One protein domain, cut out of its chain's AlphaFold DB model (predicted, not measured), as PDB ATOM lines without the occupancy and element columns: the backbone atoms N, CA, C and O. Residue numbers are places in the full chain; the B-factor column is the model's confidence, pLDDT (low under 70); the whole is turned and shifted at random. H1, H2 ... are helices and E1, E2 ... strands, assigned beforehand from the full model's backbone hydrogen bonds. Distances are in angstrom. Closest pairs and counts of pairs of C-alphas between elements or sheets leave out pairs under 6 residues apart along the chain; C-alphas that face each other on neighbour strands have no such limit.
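Overview. This is residues 222 to 331 of the 615 residues of an uncharacterized protein of Treponema azotonutricium (strain ATCC BAA-888 / DSM 13862 / ZAS-9) (UniProt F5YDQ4). One strongly twisted sheet of six strands has a single long helix, H1, packed over one face. The long strands E5 and E6 lie in the middle of the sheet, and the hairpin of E1 and E2 makes one edge, turned far from E4 at the other. The 110 printed residues hold one named helix and six named strands, H1 E1 E2 E3 E4 E5 E6 along the chain; the mixed sheet runs E1 E2 E6 E5 E3 E4. The class is mixed, in two layers, a helix on one face of a sheet. The whole is compact, with a radius of gyration of the C-alphas of 13.6 A, yet elongated, spanning 39 by 25 by 25 A.

Along the chain. H1, residues 222 to 241, measures 28.3 A from C-alpha 222 at (16.193, 44.107, -23.886). E1 is residues 245 to 249, E2 252 to 257, E3 278 to 285 with 23.4 A, and E4 291 to 294. E5, residues 305 to 314, measures 28.6 A; E6, residues 320 to 330, measures 27.7 A and ends at C-alpha 330 (12.365, 18.502, -3.916).

Arrangement. E1 and E2 form an antiparallel hairpin, with N 247 and O 254 at 2.8 A. E2 is parallel to E6, with N 329 and O 255 at 2.8 A. E5 and E6 form an antiparallel hairpin, with N 309 and O 326 at 2.8 A. E5 is antiparallel to E3, with N 284 and O 308 at 2.8 A. The hairpin of E3 and E4 has N 283 and O 292 at 2.9 A. H1 is on the sheet; its closest C-alphas to E6 are those of Lys 232 and Ala 324, 7.0 A. Every O i to N i+4 pair in H1 is within hydrogen-bond range. E1 and E4 are apart.

Size, cuts and confidence. The farthest C-alphas, of Asn 260 and Asp 317, are 39.6 A apart. The printed part has no cut. The link from E2 to E3 is long, 20 residues; its residues 263 to 264 pair antiparallel with residues 300 to 301. The mean pLDDT of the printed part is 86.3, with residues 250 to 251 and 259 to 261 under 70.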
ATOM      1  N   GLU A 222      17.633  44.229 -24.148       86.19
ATOM      2  CA  GLU A 222      16.193  44.107 -23.886       86.19
ATOM      3  C   GLU A 222      15.582  42.891 -24.591       86.19
ATOM      4  O   GLU A 222      14.833  42.150 -23.956       86.19
ATOM      5  N   ALA A 223      15.941  42.639 -25.856       86.75
ATOM      6  CA  ALA A 223      15.462  41.466 -26.595       86.75
ATOM      7  C   ALA A 223      15.999  40.153 -26.005       86.75
ATOM      8  O   ALA A 223      15.250  39.196 -25.834       86.75
ATOM      9  N   ILE A 224      17.280  40.121 -25.617       88.75
ATOM     10  CA  ILE A 224      17.881  38.946 -24.962       88.75
ATOM     11  C   ILE A 224      17.172  38.646 -23.639       88.75
ATOM     12  O   ILE A 224      16.914  37.487 -23.309       88.75
ATOM     13  N   LYS A 225      16.837  39.691 -22.880       89.81
ATOM     14  CA  LYS A 225      16.116  39.554 -21.619       89.81
ATOM     15  C   LYS A 225      14.677  39.076 -21.812       89.81
ATOM     16  O   LYS A 225      14.219  38.265 -21.012       89.81
ATOM     17  N   GLU A 226      13.976  39.560 -22.838       90.50
ATOM     18  CA  GLU A 226      12.627  39.093 -23.185       90.50
ATOM     19  C   GLU A 226      12.632  37.584 -23.470       90.50
ATOM     20  O   GLU A 226      11.877  36.840 -22.839       90.50
ATOM     21  N   ASP A 227      13.571  37.109 -24.290       91.19
ATOM     22  CA  ASP A 227      13.693  35.682 -24.600       91.19
ATOM     23  C   ASP A 227      14.136  34.849 -23.390       91.19
ATOM     24  O   ASP A 227      13.650  33.733 -23.178       91.19
ATOM     25  N   LEU A 228      15.015  35.387 -22.540       92.12
ATOM     26  CA  LEU A 228      15.391  34.741 -21.284       92.12
ATOM     27  C   LEU A 228      14.197  34.607 -20.326       92.12
ATOM     28  O   LEU A 228      14.042  33.562 -19.683       92.12
ATOM     29  N   ASP A 229      13.354  35.635 -20.226       90.75
ATOM     30  CA  ASP A 229      12.134  35.614 -19.418       90.75
ATOM     31  C   ASP A 229      11.112  34.609 -19.977       90.75
ATOM     32  O   ASP A 229      10.506  33.860 -19.198       90.75
ATOM     33  N   ASP A 230      10.986  34.493 -21.301       91.25
ATOM     34  CA  ASP A 230      10.156  33.480 -21.965       91.25
ATOM     35  C   ASP A 230      10.670  32.053 -21.717       91.25
ATOM     36  O   ASP A 230       9.897  31.149 -21.364       91.25
ATOM     37  N   ILE A 231      11.987  31.834 -21.809       91.44
ATOM     38  CA  ILE A 231      12.621  30.553 -21.471       91.44
ATOM     39  C   ILE A 231      12.372  30.211 -20.000       91.44
ATOM     40  O   ILE A 231      11.920  29.103 -19.684       91.44
ATOM     41  N   LYS A 232      12.621  31.157 -19.088       90.69
ATOM     42  CA  LYS A 232      12.372  30.996 -17.650       90.69
ATOM     43  C   LYS A 232      10.903  30.656 -17.389       90.69
ATOM     44  O   LYS A 232      10.614  29.743 -16.611       90.69
ATOM     45  N   GLY A 233       9.980  31.339 -18.065       88.88
ATOM     46  CA  GLY A 233       8.546  31.075 -18.022       88.88
ATOM     47  C   GLY A 233       8.192  29.656 -18.473       88.88
ATOM     48  O   GLY A 233       7.407  28.982 -17.801       88.88
ATOM     49  N   SER A 234       8.816  29.157 -19.543       89.31
ATOM     50  CA  SER A 234       8.620  27.782 -20.022       89.31
ATOM     51  C   SER A 234       9.121  26.728 -19.025       89.31
ATOM     52  O   SER A 234       8.431  25.737 -18.746       89.31
ATOM     53  N   VAL A 235      10.287  26.957 -18.410       89.25
ATOM     54  CA  VAL A 235      10.826  26.071 -17.364       89.25
ATOM     55  C   VAL A 235       9.897  26.045 -16.149       89.25
ATOM     56  O   VAL A 235       9.533  24.967 -15.676       89.25
ATOM     57  N   ILE A 236       9.427  27.209 -15.685       88.75
ATOM     58  CA  ILE A 236       8.433  27.299 -14.603       88.75
ATOM     59  C   ILE A 236       7.141  26.569 -14.988       88.75
ATOM     60  O   ILE A 236       6.612  25.800 -14.187       88.75
ATOM     61  N   GLY A 237       6.646  26.751 -16.214       86.62
ATOM     62  CA  GLY A 237       5.457  26.060 -16.715       86.62
ATOM     63  C   GLY A 237       5.595  24.537 -16.677       86.62
ATOM     64  O   GLY A 237       4.674  23.843 -16.240       86.62
ATOM     65  N   THR A 238       6.766  24.020 -17.052       86.00
ATOM     66  CA  THR A 238       7.089  22.586 -16.978       86.00
ATOM     67  C   THR A 238       7.077  22.089 -15.531       86.00
ATOM     68  O   THR A 238       6.443  21.077 -15.230       86.00
ATOM     69  N   LEU A 239       7.703  22.837 -14.616       85.50
ATOM     70  CA  LEU A 239       7.747  22.519 -13.186       85.50
ATOM     71  C   LEU A 239       6.352  22.528 -12.535       85.50
ATOM     72  O   LEU A 239       6.037  21.661 -11.724       85.50
ATOM     73  N   LEU A 240       5.488  23.472 -12.907       85.69
ATOM     74  CA  LEU A 240       4.100  23.523 -12.432       85.69
ATOM     75  C   LEU A 240       3.233  22.399 -13.023       85.69
ATOM     76  O   LEU A 240       2.274  21.961 -12.390       85.69
ATOM     77  N   GLY A 241       3.574  21.907 -14.216       83.44
ATOM     78  CA  GLY A 241       2.882  20.800 -14.880       83.44
ATOM     79  C   GLY A 241       3.053  19.437 -14.197       83.44
ATOM     80  O   GLY A 241       2.237  18.546 -14.428       83.44
ATOM     81  N   ILE A 242       4.069  19.277 -13.341       82.31
ATOM     82  CA  ILE A 242       4.372  18.043 -12.594       82.31
ATOM     83  C   ILE A 242       3.968  18.130 -11.111       82.31
ATOM     84  O   ILE A 242       4.687  17.669 -10.229       82.31
ATOM     85  N   ASP A 243       2.814  18.741 -10.831       80.06
ATOM     86  CA  ASP A 243       2.303  19.020  -9.476       80.06
ATOM     87  C   ASP A 243       3.198  19.960  -8.636       80.06
ATOM     88  O   ASP A 243       3.087  20.005  -7.408       80.06
ATOM     89  N   GLY A 244       4.067  20.746  -9.281       79.81
ATOM     90  CA  GLY A 244       4.860  21.768  -8.606       79.81
ATOM     91  C   GLY A 244       4.000  22.909  -8.060       79.81
ATOM     92  O   GLY A 244       3.055  23.367  -8.703       79.81
ATOM     93  N   ALA A 245       4.347  23.402  -6.871       83.38
ATOM     94  CA  ALA A 245       3.704  24.558  -6.257       83.38
ATOM     95  C   ALA A 245       4.678  25.738  -6.175       83.38
ATOM     96  O   ALA A 245       5.702  25.651  -5.497       83.38
ATOM     97  N   ALA A 246       4.343  26.847  -6.840       85.19
ATOM     98  CA  ALA A 246       5.125  28.075  -6.757       85.19
ATOM     99  C   ALA A 246       4.915  28.796  -5.420       85.19
ATOM    100  O   ALA A 246       3.786  28.989  -4.961       85.19
ATOM    101  N   GLN A 247       6.022  29.231  -4.828       84.81
ATOM    102  CA  GLN A 247       6.084  30.166  -3.716       84.81
ATOM    103  C   GLN A 247       6.971  31.336  -4.134       84.81
ATOM    104  O   GLN A 247       8.149  31.150  -4.445       84.81
ATOM    105  N   GLU A 248       6.396  32.533  -4.160       79.19
ATOM    106  CA  GLU A 248       7.126  33.766  -4.453       79.19
ATOM    107  C   GLU A 248       7.539  34.433  -3.139       79.19
ATOM    108  O   GLU A 248       6.692  34.747  -2.296       79.19
ATOM    109  N   GLU A 249       8.842  34.651  -2.958       71.94
ATOM    110  CA  GLU A 249       9.397  35.420  -1.842       71.94
ATOM    111  C   GLU A 249      10.369  36.474  -2.391       71.94
ATOM    112  O   GLU A 249      11.531  36.197  -2.689       71.94
ATOM    113  N   GLY A 250       9.874  37.706  -2.554       68.19
ATOM    114  CA  GLY A 250      10.629  38.769  -3.224       68.19
ATOM    115  C   GLY A 250      10.825  38.457  -4.710       68.19
ATOM    116  O   GLY A 250       9.870  38.074  -5.378       68.19
ATOM    117  N   ASP A 251      12.058  38.594  -5.201       66.44
ATOM    118  CA  ASP A 251      12.417  38.319  -6.602       66.44
ATOM    119  C   ASP A 251      12.719  36.826  -6.867       66.44
ATOM    120  O   ASP A 251      13.015  36.430  -7.996       66.44
ATOM    121  N   THR A 252      12.648  35.979  -5.830       71.94
ATOM    122  CA  THR A 252      12.943  34.545  -5.923       71.94
ATOM    123  C   THR A 252      11.660  33.735  -6.063       71.94
ATOM    124  O   THR A 252      10.759  33.809  -5.223       71.94
ATOM    125  N   ILE A 253      11.617  32.886  -7.089       81.19
ATOM    126  CA  ILE A 253      10.570  31.880  -7.277       81.19
ATOM    127  C   ILE A 253      11.110  30.542  -6.774       81.19
ATOM    128  O   ILE A 253      12.110  30.039  -7.289       81.19
ATOM    129  N   THR A 254      10.443  29.972  -5.769       84.75
ATOM    130  CA  THR A 254      10.702  28.608  -5.296       84.75
ATOM    131  C   THR A 254       9.583  27.690  -5.763       84.75
ATOM    132  O   THR A 254       8.424  27.912  -5.415       84.75
ATOM    133  N   ILE A 255       9.909  26.643  -6.520       84.56
ATOM    134  CA  ILE A 255       8.947  25.591  -6.863       84.56
ATOM    135  C   ILE A 255       9.142  24.402  -5.929       84.56
ATOM    136  O   ILE A 255      10.215  23.807  -5.894       84.56
ATOM    137  N   VAL A 256       8.101  24.041  -5.181       83.19
ATOM    138  CA  VAL A 256       8.103  22.841  -4.337       83.19
ATOM    139  C   VAL A 256       7.529  21.678  -5.131       83.19
ATOM    140  O   VAL A 256       6.378  21.742  -5.565       83.19
ATOM    141  N   LEU A 257       8.324  20.625  -5.307       82.50
ATOM    142  CA  LEU A 257       7.913  19.395  -5.972       82.50
ATOM    143  C   LEU A 257       7.555  18.322  -4.938       82.50
ATOM    144  O   LEU A 257       8.349  18.069  -4.020       82.50
ATOM    145  N   PRO A 258       6.395  17.654  -5.078       70.81
ATOM    146  CA  PRO A 258       6.088  16.488  -4.270       70.81
ATOM    147  C   PRO A 258       7.097  15.357  -4.534       70.81
ATOM    148  O   PRO A 258       7.653  15.211  -5.618       70.81
ATOM    149  N   ASN A 259       7.320  14.520  -3.522       67.81
ATOM    150  CA  ASN A 259       8.307  13.424  -3.505       67.81
ATOM    151  C   ASN A 259       8.142  12.319  -4.560       67.81
ATOM    152  O   ASN A 259       8.811  11.293  -4.478       67.81
ATOM    153  N   ASN A 260       7.196  12.455  -5.481       60.06
ATOM    154  CA  ASN A 260       6.890  11.456  -6.494       60.06
ATOM    155  C   ASN A 260       7.762  11.576  -7.755       60.06
ATOM    156  O   ASN A 260       7.711  10.657  -8.571       60.06
ATOM    157  N   SER A 261       8.544  12.651  -7.910       60.41
ATOM    158  CA  SER A 261       9.399  12.864  -9.084       60.41
ATOM    159  C   SER A 261      10.867  12.983  -8.678       60.41
ATOM    160  O   SER A 261      11.303  13.996  -8.134       60.41
ATOM    161  N   ASP A 262      11.633  11.923  -8.932       71.06
ATOM    162  CA  ASP A 262      13.089  11.921  -8.734       71.06
ATOM    163  C   ASP A 262      13.816  12.689  -9.853       71.06
ATOM    164  O   ASP A 262      14.973  13.079  -9.687       71.06
ATOM    165  N   THR A 263      13.104  12.940 -10.956       79.56
ATOM    166  CA  THR A 263      13.567  13.639 -12.154       79.56
ATOM    167  C   THR A 263      12.546  14.678 -12.618       79.56
ATOM    168  O   THR A 263      11.346  14.554 -12.353       79.56
ATOM    169  N   LEU A 264      13.007  15.713 -13.313       81.12
ATOM    170  CA  LEU A 264      12.163  16.570 -14.142       81.12
ATOM    171  C   LEU A 264      12.058  15.968 -15.543       81.12
ATOM    172  O   LEU A 264      13.057  15.440 -16.035       81.12
ATOM    173  N   PRO A 265      10.893  16.068 -16.204       83.75
ATOM    174  CA  PRO A 265      10.790  15.729 -17.616       83.75
ATOM    175  C   PRO A 265      11.620  16.703 -18.473       83.75
ATOM    176  O   PRO A 265      11.981  17.782 -17.988       83.75
ATOM    177  N   PRO A 266      11.857  16.373 -19.757       87.44
ATOM    178  CA  PRO A 266      12.549  17.255 -20.686       87.44
ATOM    179  C   PRO A 266      11.934  18.654 -20.717       87.44
ATOM    180  O   PRO A 266      10.711  18.813 -20.798       87.44
ATOM    181  N   LEU A 267      12.795  19.664 -20.675       86.56
ATOM    182  CA  LEU A 267      12.419  21.063 -20.779       86.56
ATOM    183  C   LEU A 267      12.135  21.397 -22.243       86.56
ATOM    184  O   LEU A 267      12.969  21.201 -23.127       86.56
ATOM    185  N   VAL A 268      10.954  21.951 -22.508       82.81
ATOM    186  CA  VAL A 268      10.637  22.507 -23.827       82.81
ATOM    187  C   VAL A 268      11.091  23.958 -23.839       82.81
ATOM    188  O   VAL A 268      10.358  24.850 -23.417       82.81
ATOM    189  N   LEU A 269      12.323  24.195 -24.275       85.44
ATOM    190  CA  LEU A 269      12.852  25.551 -24.380       85.44
ATOM    191  C   LEU A 269      12.337  26.213 -25.673       85.44
ATOM    192  O   LEU A 269      12.349  25.561 -26.724       85.44
ATOM    193  N   PRO A 270      11.870  27.473 -25.617       84.31
ATOM    194  CA  PRO A 270      11.705  28.304 -26.805       84.31
ATOM    195  C   PRO A 270      12.991  28.336 -27.641       84.31
ATOM    196  O   PRO A 270      14.096  28.257 -27.102       84.31
ATOM    197  N   THR A 271      12.849  28.425 -28.961       83.31
ATOM    198  CA  THR A 271      13.982  28.727 -29.842       83.31
ATOM    199  C   THR A 271      14.336  30.195 -29.691       83.31
ATOM    200  O   THR A 271      13.427  31.018 -29.724       83.31
ATOM    201  N   LEU A 272      15.625  30.501 -29.564       87.00
ATOM    202  CA  LEU A 272      16.111  31.873 -29.665       87.00
ATOM    203  C   LEU A 272      15.831  32.414 -31.071       87.00
ATOM    204  O   LEU A 272      15.902  31.660 -32.049       87.00
ATOM    205  N   ASP A 273      15.536  33.707 -31.161       81.44
ATOM    206  CA  ASP A 273      15.294  34.384 -32.436       81.44
ATOM    207  C   ASP A 273      16.590  34.609 -33.252       81.44
ATOM    208  O   ASP A 273      16.528  34.930 -34.442       81.44
ATOM    209  N   ASP A 274      17.761  34.374 -32.645       83.44
ATOM    210  CA  ASP A 274      19.091  34.404 -33.268       83.44
ATOM    211  C   ASP A 274      19.871  33.102 -32.988       83.44
ATOM    212  O   ASP A 274      20.030  32.682 -31.840       83.44
ATOM    213  N   ASP A 275      20.384  32.464 -34.044       83.12
ATOM    214  CA  ASP A 275      21.090  31.180 -33.984       83.12
ATOM    215  C   ASP A 275      22.579  31.285 -33.611       83.12
ATOM    216  O   ASP A 275      23.223  30.262 -33.357       83.12
ATOM    217  N   ARG A 276      23.127  32.503 -33.525       84.44
ATOM    218  CA  ARG A 276      24.484  32.768 -33.012       84.44
ATOM    219  C   ARG A 276      24.579  32.586 -31.501       84.44
ATOM    220  O   ARG A 276      25.684  32.494 -30.967       84.44
ATOM    221  N   TYR A 277      23.438  32.527 -30.821       88.38
ATOM    222  CA  TYR A 277      23.349  32.381 -29.380       88.38
ATOM    223  C   TYR A 277      22.888  30.977 -29.008       88.38
ATOM    224  O   TYR A 277      22.175  30.295 -29.744       88.38
ATOM    225  N   THR A 278      23.306  30.524 -27.833       90.31
ATOM    226  CA  THR A 278      22.944  29.207 -27.307       90.31
ATOM    227  C   THR A 278      22.424  29.318 -25.885       90.31
ATOM    228  O   THR A 278      22.814  30.210 -25.133       90.31
ATOM    229  N   VAL A 279      21.533  28.402 -25.510       92.00
ATOM    230  CA  VAL A 279      21.027  28.289 -24.140       92.00
ATOM    231  C   VAL A 279      21.726  27.127 -23.460       92.00
ATOM    232  O   VAL A 279      21.689  26.000 -23.956       92.00
ATOM    233  N   GLU A 280      22.314  27.386 -22.300       92.31
ATOM    234  CA  GLU A 280      22.833  26.346 -21.418       92.31
ATOM    235  C   GLU A 280      22.045  26.340 -20.111       92.31
ATOM    236  O   GLU A 280      21.756  27.385 -19.521       92.31
ATOM    237  N   VAL A 281      21.696  25.139 -19.655       92.69
ATOM    238  CA  VAL A 281      21.006  24.924 -18.387       92.69
ATOM    239  C   VAL A 281      21.911  24.098 -17.484       92.69
ATOM    240  O   VAL A 281      22.470  23.077 -17.885       92.69
ATOM    241  N   THR A 282      22.039  24.529 -16.234       93.56
ATOM    242  CA  THR A 282      22.750  23.786 -15.194       93.56
ATOM    243  C   THR A 282      21.868  23.613 -13.971       93.56
ATOM    244  O   THR A 282      21.033  24.462 -13.655       93.56
ATOM    245  N   VAL A 283      22.064  22.505 -13.261       94.25
ATOM    246  CA  VAL A 283      21.418  22.234 -11.976       94.25
ATOM    247  C   VAL A 283      22.484  22.135 -10.902       94.25
ATOM    248  O   VAL A 283      23.448  21.379 -11.029       94.25
ATOM    249  N   THR A 284      22.303  22.901  -9.830       95.00
ATOM    250  CA  THR A 284      23.175  22.879  -8.655       95.00
ATOM    251  C   THR A 284      22.434  22.309  -7.454       95.00
ATOM    252  O   THR A 284      21.412  22.860  -7.047       95.00
ATOM    253  N   ASP A 285      22.969  21.253  -6.841       93.44
ATOM    254  CA  ASP A 285      22.529  20.804  -5.514       93.44
ATOM    255  C   ASP A 285      23.057  21.786  -4.466       93.44
ATOM    256  O   ASP A 285      24.261  21.841  -4.207       93.44
ATOM    257  N   LEU A 286      22.173  22.567  -3.841       91.88
ATOM    258  CA  LEU A 286      22.581  23.593  -2.880       91.88
ATOM    259  C   LEU A 286      23.080  23.010  -1.551       91.88
ATOM    260  O   LEU A 286      23.718  23.725  -0.775       91.88
ATOM    261  N   ASN A 287      22.856  21.720  -1.284       88.69
ATOM    262  CA  ASN A 287      23.384  21.066  -0.088       88.69
ATOM    263  C   ASN A 287      24.860  20.691  -0.241       88.69
ATOM    264  O   ASN A 287      25.618  20.753   0.730       88.69
ATOM    265  N   THR A 288      25.270  20.264  -1.439       91.50
ATOM    266  CA  THR A 288      26.632  19.769  -1.705       91.50
ATOM    267  C   THR A 288      27.475  20.724  -2.549       91.50
ATOM    268  O   THR A 288      28.703  20.623  -2.532       91.50
ATOM    269  N   GLY A 289      26.840  21.656  -3.263       91.50
ATOM    270  CA  GLY A 289      27.465  22.538  -4.247       91.50
ATOM    271  C   GLY A 289      27.812  21.844  -5.569       91.50
ATOM    272  O   GLY A 289      28.562  22.409  -6.362       91.50
ATOM    273  N   ALA A 290      27.333  20.617  -5.801       90.94
ATOM    274  CA  ALA A 290      27.579  19.897  -7.045       90.94
ATOM    275  C   ALA A 290      26.795  20.539  -8.194       90.94
ATOM    276  O   ALA A 290      25.577  20.677  -8.105       90.94
ATOM    277  N   VAL A 291      27.498  20.903  -9.267       92.62
ATOM    278  CA  VAL A 291      26.922  21.476 -10.489       92.62
ATOM    279  C   VAL A 291      26.916  20.409 -11.575       92.62
ATOM    280  O   VAL A 291      27.938  19.764 -11.812       92.62
ATOM    281  N   THR A 292      25.773  20.242 -12.231       90.75
ATOM    282  CA  THR A 292      25.592  19.328 -13.360       90.75
ATOM    283  C   THR A 292      25.077  20.124 -14.550       90.75
ATOM    284  O   THR A 292      24.059  20.806 -14.441       90.75
ATOM    285  N   GLU A 293      25.788  20.061 -15.669       89.12
ATOM    286  CA  GLU A 293      25.281  20.530 -16.960       89.12
ATOM    287  C   GLU A 293      24.226  19.538 -17.447       89.12
ATOM    288  O   GLU A 293      24.437  18.323 -17.365       89.12
ATOM    289  N   VAL A 294      23.073  20.043 -17.881       87.94
ATOM    290  CA  VAL A 294      21.930  19.193 -18.214       87.94
ATOM    291  C   VAL A 294      21.564  19.326 -19.682       87.94
ATOM    292  O   VAL A 294      21.547  20.421 -20.234       87.94
ATOM    293  N   ASP A 295      21.245  18.194 -20.304       88.94
ATOM    294  CA  ASP A 295      20.604  18.180 -21.615       88.94
ATOM    295  C   ASP A 295      19.112  18.490 -21.413       88.94
ATOM    296  O   ASP A 295      18.403  17.661 -20.832       88.94
ATOM    297  N   PRO A 296      18.605  19.653 -21.864       85.44
ATOM    298  CA  PRO A 296      17.202  20.010 -21.683       85.44
ATOM    299  C   PRO A 296      16.254  19.052 -22.417       85.44
ATOM    300  O   PRO A 296      15.079  18.993 -22.073       85.44
ATOM    301  N   ALA A 297      16.731  18.268 -23.393       85.69
ATOM    302  CA  ALA A 297      15.927  17.263 -24.084       85.69
ATOM    303  C   ALA A 297      15.827  15.917 -23.333       85.69
ATOM    304  O   ALA A 297      15.105  15.022 -23.787       85.69
ATOM    305  N   ALA A 298      16.527  15.758 -22.207       87.62
ATOM    306  CA  ALA A 298      16.530  14.555 -21.381       87.62
ATOM    307  C   ALA A 298      15.844  14.780 -20.024       87.62
ATOM    308  O   ALA A 298      15.558  15.907 -19.626       87.62
ATOM    309  N   ASP A 299      15.582  13.683 -19.306       87.38
ATOM    310  CA  ASP A 299      15.151  13.762 -17.910       87.38
ATOM    311  C   ASP A 299      16.287  14.351 -17.055       87.38
ATOM    312  O   ASP A 299      17.446  13.944 -17.180       87.38
ATOM    313  N   ILE A 300      15.951  15.292 -16.174       88.12
ATOM    314  CA  ILE A 300      16.919  16.010 -15.339       88.12
ATOM    315  C   ILE A 300      16.824  15.512 -13.897       88.12
ATOM    316  O   ILE A 300      15.788  15.665 -13.253       88.12
ATOM    317  N   ASP A 301      17.908  14.952 -13.367       87.31
ATOM    318  CA  ASP A 301      17.972  14.491 -11.977       87.31
ATOM    319  C   ASP A 301      17.976  15.675 -10.992       87.31
ATOM    320  O   ASP A 301      18.739  16.629 -11.144       87.31
ATOM    321  N   LEU A 302      17.163  15.585  -9.934       87.88
ATOM    322  CA  LEU A 302      17.157  16.557  -8.835       87.88
ATOM    323  C   LEU A 302      17.642  15.921  -7.536       87.88
ATOM    324  O   LEU A 302      17.231  14.814  -7.182       87.88
ATOM    325  N   ALA A 303      18.447  16.643  -6.758       88.69
ATOM    326  CA  ALA A 303      18.779  16.237  -5.400       88.69
ATOM    327  C   ALA A 303      17.573  16.426  -4.466       88.69
ATOM    328  O   ALA A 303      16.725  17.293  -4.677       88.69
ATOM    329  N   VAL A 304      17.494  15.615  -3.409       87.06
ATOM    330  CA  VAL A 304      16.534  15.843  -2.320       87.06
ATOM    331  C   VAL A 304      16.922  17.129  -1.581       87.06
ATOM    332  O   VAL A 304      18.070  17.277  -1.168       87.06
ATOM    333  N   GLY A 305      15.962  18.029  -1.366       87.44
ATOM    334  CA  GLY A 305      16.175  19.364  -0.809       87.44
ATOM    335  C   GLY A 305      16.185  20.457  -1.880       87.44
ATOM    336  O   GLY A 305      15.496  20.348  -2.895       87.44
ATOM    337  N   ASP A 306      16.934  21.530  -1.628       90.94
ATOM    338  CA  ASP A 306      16.959  22.706  -2.498       90.94
ATOM    339  C   ASP A 306      17.944  22.518  -3.667       90.94
ATOM    340  O   ASP A 306      19.117  22.186  -3.482       90.94
ATOM    341  N   ASN A 307      17.461  22.774  -4.877       91.69
ATOM    342  CA  ASN A 307      18.211  22.770  -6.126       91.69
ATOM    343  C   ASN A 307      18.126  24.166  -6.750       91.69
ATOM    344  O   ASN A 307      17.095  24.830  -6.646       91.69
ATOM    345  N   LEU A 308      19.182  24.600  -7.432       93.81
ATOM    346  CA  LEU A 308      19.201  25.840  -8.203       93.81
ATOM    347  C   LEU A 308      19.358  25.507  -9.683       93.81
ATOM    348  O   LEU A 308      20.401  24.996 -10.092       93.81
ATOM    349  N   ILE A 309      18.326  25.794 -10.471       92.75
ATOM    350  CA  ILE A 309      18.396  25.746 -11.929       92.75
ATOM    351  C   ILE A 309      18.912  27.102 -12.396       92.75
ATOM    352  O   ILE A 309      18.301  28.127 -12.093       92.75
ATOM    353  N   THR A 310      20.020  27.102 -13.129       93.44
ATOM    354  CA  THR A 310      20.590  28.299 -13.747       93.44
ATOM    355  C   THR A 310      20.504  28.157 -15.256       93.44
ATOM    356  O   THR A 310      20.974  27.166 -15.812       93.44
ATOM    357  N   ILE A 311      19.898  29.148 -15.899       92.94
ATOM    358  CA  ILE A 311      19.742  29.257 -17.347       92.94
ATOM    359  C   ILE A 311      20.635  30.410 -17.784       92.94
ATOM    360  O   ILE A 311      20.527  31.502 -17.226       92.94
ATOM    361  N   VAL A 312      21.517  30.174 -18.747       93.56
ATOM    362  CA  VAL A 312      22.385  31.213 -19.308       93.56
ATOM    363  C   VAL A 312      22.227  31.261 -20.818       93.56
ATOM    364  O   VAL A 312      22.156  30.217 -21.468       93.56
ATOM    365  N   ILE A 313      22.196  32.474 -21.366       92.25
ATOM    366  CA  ILE A 313      22.336  32.709 -22.803       92.25
ATOM    367  C   ILE A 313      23.809  32.998 -23.067       92.25
ATOM    368  O   ILE A 313      24.409  33.849 -22.404       92.25
ATOM    369  N   LYS A 314      24.395  32.264 -24.012       90.75
ATOM    370  CA  LYS A 314      25.786  32.415 -24.428       90.75
ATOM    371  C   LYS A 314      25.886  32.898 -25.862       90.75
ATOM    372  O   LYS A 314      25.102  32.460 -26.699       90.75
ATOM    373  N   ASP A 315      26.860  33.758 -26.128       87.38
ATOM    374  CA  ASP A 315      27.244  34.144 -27.487       87.38
ATOM    375  C   ASP A 315      27.992  33.003 -28.216       87.38
ATOM    376  O   ASP A 315      28.243  31.930 -27.653       87.38
ATOM    377  N   ALA A 316      28.371  33.242 -29.473       82.88
ATOM    378  CA  ALA A 316      29.104  32.285 -30.302       82.88
ATOM    379  C   ALA A 316      30.497  31.915 -29.741       82.88
ATOM    380  O   ALA A 316      31.026  30.847 -30.064       82.88
ATOM    381  N   ASP A 317      31.074  32.763 -28.884       84.81
ATOM    382  CA  ASP A 317      32.361  32.549 -28.214       84.81
ATOM    383  C   ASP A 317      32.216  31.801 -26.871       84.81
ATOM    384  O   ASP A 317      33.210  31.396 -26.257       84.81
ATOM    385  N   GLY A 318      30.979  31.565 -26.420       85.62
ATOM    386  CA  GLY A 318      30.648  30.878 -25.175       85.62
ATOM    387  C   GLY A 318      30.622  31.779 -23.935       85.62
ATOM    388  O   GLY A 318      30.572  31.254 -22.815       85.62
ATOM    389  N   ASN A 319      30.658  33.105 -24.095       88.75
ATOM    390  CA  ASN A 319      30.530  34.048 -22.984       88.75
ATOM    391  C   ASN A 319      29.070  34.169 -22.558       88.75
ATOM    392  O   ASN A 319      28.174  34.185 -23.391       88.75
ATOM    393  N   VAL A 320      28.829  34.289 -21.250       90.62
ATOM    394  CA  VAL A 320      27.480  34.518 -20.716       90.62
ATOM    395  C   VAL A 320      27.076  35.963 -20.975       90.62
ATOM    396  O   VAL A 320      27.748  36.878 -20.501       90.62
ATOM    397  N   VAL A 321      25.969  36.136 -21.691       89.62
ATOM    398  CA  VAL A 321      25.402  37.442 -22.046       89.62
ATOM    399  C   VAL A 321      24.342  37.859 -21.033       89.62
ATOM    400  O   VAL A 321      24.371  38.983 -20.547       89.62
ATOM    401  N   ASP A 322      23.474  36.927 -20.631       92.12
ATOM    402  CA  ASP A 322      22.555  37.111 -19.504       92.12
ATOM    403  C   ASP A 322      22.225  35.765 -18.833       92.12
ATOM    404  O   ASP A 322      22.522  34.686 -19.365       92.12
ATOM    405  N   SER A 323      21.649  35.810 -17.630       93.25
ATOM    406  CA  SER A 323      21.327  34.618 -16.847       93.25
ATOM    407  C   SER A 323      20.102  34.772 -15.951       93.25
ATOM    408  O   SER A 323      19.871  35.813 -15.340       93.25
ATOM    409  N   ALA A 324      19.356  33.681 -15.797       91.75
ATOM    410  CA  ALA A 324      18.224  33.574 -14.888       91.75
ATOM    411  C   ALA A 324      18.378  32.366 -13.961       91.75
ATOM    412  O   ALA A 324      18.978  31.351 -14.317       91.75
ATOM    413  N   THR A 325      17.792  32.456 -12.766       92.44
ATOM    414  CA  THR A 325      17.785  31.352 -11.801       92.44
ATOM    415  C   THR A 325      16.382  31.014 -11.310       92.44
ATOM    416  O   THR A 325      15.491  31.868 -11.249       92.44
ATOM    417  N   ILE A 326      16.183  29.736 -10.977       91.25
ATOM    418  CA  ILE A 326      14.956  29.183 -10.396       91.25
ATOM    419  C   ILE A 326      15.358  28.244  -9.258       91.25
ATOM    420  O   ILE A 326      16.143  27.315  -9.462       91.25
ATOM    421  N   THR A 327      14.792  28.447  -8.070       91.94
ATOM    422  CA  THR A 327      14.992  27.520  -6.953       91.94
ATOM    423  C   THR A 327      13.921  26.437  -7.002       91.94
ATOM    424  O   THR A 327      12.727  26.725  -7.073       91.94
ATOM    425  N   VAL A 328      14.333  25.176  -6.938       90.31
ATOM    426  CA  VAL A 328      13.436  24.019  -6.922       90.31
ATOM    427  C   VAL A 328      13.703  23.202  -5.672       90.31
ATOM    428  O   VAL A 328      14.780  22.639  -5.496       90.31
ATOM    429  N   LYS A 329      12.702  23.104  -4.806       88.56
ATOM    430  CA  LYS A 329      12.761  22.266  -3.618       88.56
ATOM    431  C   LYS A 329      12.083  20.936  -3.900       88.56
ATOM    432  O   LYS A 329      10.860  20.868  -4.011       88.56
ATOM    433  N   ARG A 330      12.874  19.872  -3.964       86.94
ATOM    434  CA  ARG A 330      12.365  18.502  -3.916       86.94
ATOM    435  C   ARG A 330      12.223  18.121  -2.449       86.94
ATOM    436  O   ARG A 330      13.205  18.164  -1.708       86.94
ATOM    437  N   ASP A 331      11.021  17.776  -2.008       82.88
ATOM    438  CA  ASP A 331      10.839  17.344  -0.621       82.88
ATOM    439  C   ASP A 331      11.628  16.045  -0.321       82.88
ATOM    440  O   ASP A 331      12.212  15.399  -1.199       82.88
TER     441      ASP A 331